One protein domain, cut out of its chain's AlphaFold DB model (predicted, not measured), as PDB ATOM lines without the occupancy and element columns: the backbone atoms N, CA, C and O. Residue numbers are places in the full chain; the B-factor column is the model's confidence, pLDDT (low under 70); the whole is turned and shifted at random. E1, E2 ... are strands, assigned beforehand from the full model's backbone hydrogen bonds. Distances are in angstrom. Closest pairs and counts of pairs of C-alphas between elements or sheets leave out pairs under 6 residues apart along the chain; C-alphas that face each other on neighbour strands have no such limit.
ATOM      1  N   TRP A   8     116.281 132.178  99.340       92.25
ATOM      2  CA  TRP A   8     117.243 132.385 100.420       92.25
ATOM      3  C   TRP A   8     118.012 131.101 100.710       92.25
ATOM      4  O   TRP A   8     117.594 130.005 100.344       92.25
ATOM      5  N   MET A   9     119.153 131.251 101.376       91.50
ATOM      6  CA  MET A   9     119.982 130.138 101.817       91.50
ATOM      7  C   MET A   9     119.932 130.040 103.343       91.50
ATOM      8  O   MET A   9     119.997 131.057 104.036       91.50
ATOM      9  N   THR A  10     119.805 128.827 103.873       89.75
ATOM     10  CA  THR A  10     119.899 128.574 105.317       89.75
ATOM     11  C   THR A  10     121.365 128.481 105.762       89.75
ATOM     12  O   THR A  10     122.275 128.326 104.946       89.75
ATOM     13  N   GLY A  11     121.615 128.494 107.076       85.81
ATOM     14  CA  GLY A  11     122.961 128.286 107.636       85.81
ATOM     15  C   GLY A  11     123.586 126.915 107.329       85.81
ATOM     16  O   GLY A  11     124.774 126.720 107.565       85.81
ATOM     17  N   SER A  12     122.811 125.973 106.783       87.25
ATOM     18  CA  SER A  12     123.265 124.638 106.373       87.25
ATOM     19  C   SER A  12     123.528 124.519 104.865       87.25
ATOM     20  O   SER A  12     123.732 123.409 104.371       87.25
ATOM     21  N   LEU A  13     123.580 125.651 104.146       87.25
ATOM     22  CA  LEU A  13     123.733 125.728 102.685       87.25
ATOM     23  C   LEU A  13     122.561 125.090 101.918       87.25
ATOM     24  O   LEU A  13     122.728 124.612 100.795       87.25
ATOM     25  N   ASP A  14     121.376 125.074 102.529       91.06
ATOM     26  CA  ASP A  14     120.137 124.672 101.872       91.06
ATOM     27  C   ASP A  14     119.503 125.872 101.178       91.06
ATOM     28  O   ASP A  14     119.274 126.910 101.804       91.06
ATOM     29  N   TRP A  15     119.183 125.713  99.900       92.50
ATOM     30  CA  TRP A  15     118.409 126.680  99.141       92.50
ATOM     31  C   TRP A  15     116.921 126.465  99.372       92.50
ATOM     32  O   TRP A  15     116.384 125.369  99.192       92.50
ATOM     33  N   MET A  16     116.255 127.550  99.736       93.00
ATOM     34  CA  MET A  16     114.827 127.615  99.988       93.00
ATOM     35  C   MET A  16     114.210 128.674  99.084       93.00
ATOM     36  O   MET A  16     114.811 129.725  98.845       93.00
ATOM     37  N   ALA A  17     113.000 128.413  98.609       94.12
ATOM     38  CA  ALA A  17     112.208 129.386  97.878       94.12
ATOM     39  C   ALA A  17     110.764 129.428  98.362       94.12
ATOM     40  O   ALA A  17     110.229 128.444  98.869       94.12
ATOM     41  N   LEU A  18     110.120 130.577  98.171       93.25
ATOM     42  CA  LEU A  18     108.683 130.719  98.367       93.25
ATOM     43  C   LEU A  18     107.975 130.442  97.037       93.25
ATOM     44  O   LEU A  18     107.982 131.296  96.152       93.25
ATOM     45  N   ILE A  19     107.372 129.261  96.910       91.56
ATOM     46  CA  ILE A  19     106.615 128.821  95.728       91.56
ATOM     47  C   ILE A  19     105.157 128.645  96.157       91.56
ATOM     48  O   ILE A  19     104.893 127.974  97.153       91.56
ATOM     49  N   ASP A  20     104.213 129.296  95.471       87.69
ATOM     50  CA  ASP A  20     102.775 129.260  95.805       87.69
ATOM     51  C   ASP A  20     102.464 129.569  97.289       87.69
ATOM     52  O   ASP A  20     101.586 128.973  97.916       87.69
ATOM     53  N   GLY A  21     103.228 130.488  97.891       89.94
ATOM     54  CA  GLY A  21     103.080 130.861  99.304       89.94
ATOM     55  C   GLY A  21     103.583 129.812 100.303       89.94
ATOM     56  O   GLY A  21     103.374 129.976 101.503       89.94
ATOM     57  N   LYS A  22     104.261 128.757  99.836       91.38
ATOM     58  CA  LYS A  22     104.865 127.714 100.668       91.38
ATOM     59  C   LYS A  22     106.382 127.739 100.573       91.38
ATOM     60  O   LYS A  22     106.962 127.848  99.493       91.38
ATOM     61  N   GLU A  23     107.028 127.606 101.725       93.38
ATOM     62  CA  GLU A  23     108.470 127.408 101.797       93.38
ATOM     63  C   GLU A  23     108.814 126.036 101.216       93.38
ATOM     64  O   GLU A  23     108.394 124.998 101.727       93.38
ATOM     65  N   THR A  24     109.552 126.044 100.113       93.38
ATOM     66  CA  THR A  24     109.912 124.855  99.349       93.38
ATOM     67  C   THR A  24     111.423 124.715  99.317       93.38
ATOM     68  O   THR A  24     112.146 125.664  99.006       93.38
ATOM     69  N   TRP A  25     111.900 123.518  99.645       93.44
ATOM     70  CA  TRP A  25     113.316 123.186  99.615       93.44
ATOM     71  C   TRP A  25     113.756 122.837  98.192       93.44
ATOM     72  O   TRP A  25     113.245 121.898  97.582       93.44
ATOM     73  N   LEU A  26     114.719 123.593  97.667       92.31
ATOM     74  CA  LEU A  26     115.198 123.452  96.291       92.31
ATOM     75  C   LEU A  26     116.384 122.502  96.162       92.31
ATOM     76  O   LEU A  26     116.632 121.976  95.078       92.31
ATOM     77  N   GLY A  27     117.130 122.299  97.246       90.62
ATOM     78  CA  GLY A  27     118.346 121.500  97.250       90.62
ATOM     79  C   GLY A  27     119.491 122.172  97.997       90.62
ATOM     80  O   GLY A  27     119.323 123.190  98.662       90.62
ATOM     81  N   LYS A  28     120.680 121.581  97.869       87.25
ATOM     82  CA  LYS A  28     121.936 122.108  98.420       87.25
ATOM     83  C   LYS A  28     122.872 122.513  97.281       87.25
ATOM     84  O   LYS A  28     122.638 123.499  96.598       87.25
ATOM     85  N   ARG A  29     123.911 121.717  97.027       77.44
ATOM     86  CA  ARG A  29     124.964 122.016  96.040       77.44
ATOM     87  C   ARG A  29     124.527 121.836  94.586       77.44
ATOM     88  O   ARG A  29     125.205 122.336  93.703       77.44
ATOM     89  N   ASP A  30     123.429 121.123  94.363       74.06
ATOM     90  CA  ASP A  30     122.919 120.778  93.033       74.06
ATOM     91  C   ASP A  30     122.063 121.901  92.405       74.06
ATOM     92  O   ASP A  30     121.624 121.775  91.265       74.06
ATOM     93  N   VAL A  31     121.798 122.989  93.144       82.81
ATOM     94  CA  VAL A  31     120.984 124.115  92.660       82.81
ATOM     95  C   VAL A  31     121.851 125.043  91.798       82.81
ATOM     96  O   VAL A  31     122.868 125.535  92.300       82.81
ATOM     97  N   PRO A  32     121.473 125.309  90.532       80.25
ATOM     98  CA  PRO A  32     122.196 126.248  89.683       80.25
ATOM     99  C   PRO A  32     122.155 127.655  90.290       80.25
ATOM    100  O   PRO A  32     121.112 128.126  90.739       80.25
ATOM    101  N   ALA A  33     123.313 128.311  90.359       79.12
ATOM    102  CA  ALA A  33     123.447 129.658  90.900       79.12
ATOM    103  C   ALA A  33     124.446 130.468  90.047       79.12
ATOM    104  O   ALA A  33     125.599 130.040  89.929       79.12
ATOM    105  N   PRO A  34     124.059 131.639  89.499       84.06
ATOM    106  CA  PRO A  34     122.740 132.278  89.609       84.06
ATOM    107  C   PRO A  34     121.642 131.501  88.859       84.06
ATOM    108  O   PRO A  34     121.938 130.815  87.894       84.06
ATOM    109  N   LEU A  35     120.390 131.613  89.319       87.75
ATOM    110  CA  LEU A  35     119.232 131.056  88.612       87.75
ATOM    111  C   LEU A  35     118.826 131.979  87.462       87.75
ATOM    112  O   LEU A  35     118.494 133.148  87.691       87.75
ATOM    113  N   GLU A  36     118.808 131.435  86.253       89.81
ATOM    114  CA  GLU A  36     118.453 132.113  85.014       89.81
ATOM    115  C   GLU A  36     117.204 131.497  84.363       89.81
ATOM    116  O   GLU A  36     116.717 130.428  84.731       89.81
ATOM    117  N   GLU A  37     116.623 132.218  83.402       90.12
ATOM    118  CA  GLU A  37     115.428 131.766  82.685       90.12
ATOM    119  C   GLU A  37     115.696 130.450  81.942       90.12
ATOM    120  O   GLU A  37     116.644 130.346  81.165       90.12
ATOM    121  N   GLY A  38     114.813 129.466  82.125       89.69
ATOM    122  CA  GLY A  38     114.937 128.152  81.498       89.69
ATOM    123  C   GLY A  38     115.776 127.137  82.274       89.69
ATOM    124  O   GLY A  38     115.731 125.962  81.899       89.69
ATOM    125  N   ASP A  39     116.456 127.536  83.355       91.62
ATOM    126  CA  ASP A  39     117.161 126.596  84.230       91.62
ATOM    127  C   ASP A  39     116.208 125.541  84.779       91.62
ATOM    128  O   ASP A  39     115.093 125.844  85.207       91.62
ATOM    129  N   ALA A  40     116.659 124.290  84.789       92.19
ATOM    130  CA  ALA A  40     115.919 123.168  85.341       92.19
ATOM    131  C   ALA A  40     116.861 122.234  86.094       92.19
ATOM    132  O   ALA A  40     117.973 121.960  85.647       92.19
ATOM    133  N   TRP A  41     116.403 121.726  87.233       91.88
ATOM    134  CA  TRP A  41     117.164 120.777  88.039       91.88
ATOM    135  C   TRP A  41     116.232 119.835  88.794       91.88
ATOM    136  O   TRP A  41     115.023 120.059  88.891       91.88
ATOM    137  N   ILE A  42     116.807 118.759  89.320       90.75
ATOM    138  CA  ILE A  42     116.125 117.815  90.202       90.75
ATOM    139  C   ILE A  42     116.885 117.810  91.523       90.75
ATOM    140  O   ILE A  42     118.108 117.663  91.539       90.75
ATOM    141  N   ASN A  43     116.179 118.008  92.633       90.06
ATOM    142  CA  ASN A  43     116.796 117.973  93.952       90.06
ATOM    143  C   ASN A  43     117.083 116.526  94.399       90.06
ATOM    144  O   ASN A  43     116.731 115.539  93.755       90.06
ATOM    145  N   GLN A  44     117.699 116.389  95.569       87.31
ATOM    146  CA  GLN A  44     118.167 115.094  96.078       87.31
ATOM    147  C   GLN A  44     117.035 114.129  96.460       87.31
ATOM    148  O   GLN A  44     117.292 112.941  96.635       87.31
ATOM    149  N   VAL A  45     115.804 114.626  96.608       87.44
ATOM    150  CA  VAL A  45     114.625 113.810  96.929       87.44
ATOM    151  C   VAL A  45     113.744 113.543  95.701       87.44
ATOM    152  O   VAL A  45     112.692 112.921  95.834       87.44
ATOM    153  N   GLY A  46     114.180 113.983  94.515       88.00
ATOM    154  CA  GLY A  46     113.490 113.766  93.244       88.00
ATOM    155  C   GLY A  46     112.502 114.864  92.844       88.00
ATOM    156  O   GLY A  46     111.781 114.687  91.870       88.00
ATOM    157  N   ASP A  47     112.431 115.998  93.543       91.12
ATOM    158  CA  ASP A  47     111.570 117.103  93.110       91.12
ATOM    159  C   ASP A  47     112.235 117.861  91.953       91.12
ATOM    160  O   ASP A  47     113.390 118.281  92.052       91.12
ATOM    161  N   SER A  48     111.507 118.016  90.848       92.56
ATOM    162  CA  SER A  48     111.963 118.695  89.639       92.56
ATOM    163  C   SER A  48     111.477 120.139  89.614       92.56
ATOM    164  O   SER A  48     110.284 120.407  89.766       92.56
ATOM    165  N   PHE A  49     112.400 121.067  89.383       93.69
ATOM    166  CA  PHE A  49     112.135 122.498  89.322       93.69
ATOM    167  C   PHE A  49     112.528 123.064  87.966       93.69
ATOM    168  O   PHE A  49     113.448 122.561  87.317       93.69
ATOM    169  N   LYS A  50     111.848 124.137  87.558       94.12
ATOM    170  CA  LYS A  50     112.218 124.922  86.382       94.12
ATOM    171  C   LYS A  50     111.944 126.404  86.589       94.12
ATOM    172  O   LYS A  50     110.911 126.761  87.151       94.12
ATOM    173  N   VAL A  51     112.838 127.256  86.099       93.25
ATOM    174  CA  VAL A  51     112.615 128.699  86.011       93.25
ATOM    175  C   VAL A  51     111.821 129.000  84.741       93.25
ATOM    176  O   VAL A  51     112.255 128.659  83.637       93.25
ATOM    177  N   ILE A  52     110.634 129.585  84.907       92.38
ATOM    178  CA  ILE A  52     109.740 129.996  83.820       92.38
ATOM    179  C   ILE A  52     109.240 131.415  84.109       92.38
ATOM    180  O   ILE A  52     108.633 131.666  85.146       92.38
ATOM    181  N   ASN A  53     109.463 132.351  83.184       90.81
ATOM    182  CA  ASN A  53     109.114 133.772  83.318       90.81
ATOM    183  C   ASN A  53     109.747 134.450  84.552       90.81
ATOM    184  O   ASN A  53     109.165 135.375  85.144       90.81
ATOM    185  N   GLY A  54     110.942 133.993  84.936       89.25
ATOM    186  CA  GLY A  54     111.653 134.421  86.142       89.25
ATOM    187  C   GLY A  54     111.078 133.871  87.452       89.25
ATOM    188  O   GLY A  54     111.448 134.365  88.516       89.25
ATOM    189  N   GLU A  55     110.180 132.885  87.404       91.81
ATOM    190  CA  GLU A  55     109.610 132.218  88.578       91.81
ATOM    191  C   GLU A  55     110.054 130.756  88.646       91.81
ATOM    192  O   GLU A  55     110.071 130.059  87.636       91.81
ATOM    193  N   ILE A  56     110.415 130.278  89.836       93.06
ATOM    194  CA  ILE A  56     110.719 128.868  90.081       93.06
ATOM    195  C   ILE A  56     109.401 128.117  90.240       93.06
ATOM    196  O   ILE A  56     108.632 128.395  91.161       93.06
ATOM    197  N   ILE A  57     109.175 127.135  89.375       93.38
ATOM    198  CA  ILE A  57     107.996 126.274  89.391       93.38
ATOM    199  C   ILE A  57     108.418 124.856  89.771       93.38
ATOM    200  O   ILE A  57     109.372 124.313  89.209       93.38
ATOM    201  N   LEU A  58     107.687 124.247  90.706       93.38
ATOM    202  CA  LEU A  58     107.775 122.817  90.993       93.38
ATOM    203  C   LEU A  58     107.003 122.050  89.911       93.38
ATOM    204  O   LEU A  58     105.778 122.123  89.844       93.38
ATOM    205  N   LEU A  59     107.715 121.304  89.069       90.81
ATOM    206  CA  LEU A  59     107.124 120.500  87.994       90.81
ATOM    207  C   LEU A  59     106.539 119.173  88.502       90.81
ATOM    208  O   LEU A  59     105.712 118.562  87.828       90.81
ATOM    209  N   GLY A  60     106.960 118.731  89.687       88.31
ATOM    210  CA  GLY A  60     106.515 117.497  90.327       88.31
ATOM    211  C   GLY A  60     107.687 116.664  90.833       88.31
ATOM    212  O   GLY A  60     108.843 117.075  90.746       88.31
ATOM    213  N   ARG A  61     107.384 115.481  91.370       86.12
ATOM    214  CA  ARG A  61     108.395 114.528  91.828       86.12
ATOM    215  C   ARG A  61     108.630 113.466  90.760       86.12
ATOM    216  O   ARG A  61     107.704 112.759  90.371       86.12
ATOM    217  N   VAL A  62     109.872 113.359  90.316       83.94
ATOM    218  CA  VAL A  62     110.369 112.254  89.497       83.94
ATOM    219  C   VAL A  62     111.052 111.225  90.395       83.94
ATOM    220  O   VAL A  62     111.360 111.507  91.556       83.94
TER     221      VAL A  62
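What this domain is: This is residues 8 to 62 of the 69 residues of an uncharacterized protein of Geobacteraceae bacterium (UniProt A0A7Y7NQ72). The domain is a small sandwich, in which the hairpin E1 E2 and the sheet E3 E4 E5 are face to face, their strands crossed at 74 degrees. The second sheet is an antiparallel meander, each strand the neighbour of the one before. The 55 printed residues are all strand in class, with 27, under half, in five named strands, E1 to E5. The whole is compact, with a radius of gyration of the C-alphas of 10.3 A and spans of 28 by 22 by 22 A.

How they stand to each other: E1, residues 15 to 19, and E2, residues 22 to 27, form an antiparallel hairpin, with N 17 and O 24 within hydrogen-bond range at 2.9 A. E3, residues 40 to 42, and E4, residues 47 to 52, form another, with N 49 and O 41 at 2.9 A. E4 and E5, residues 55 to 61, form a third, with N 57 and O 50 at 2.8 A. The closest C-alphas of E1 and E5 are those of Ile 19 and Ile 57, 7.0 A apart.

Where its parts are: E1 begins at C-alpha 15 (118.409, 126.680, 99.141); E5, 18.0 A long, ends at C-alpha 61 (108.395, 114.528, 91.828).

The domain as a whole: The printed part has no cut, the link E2 to E3 is long, and no printed residue is under 70 in pLDDT.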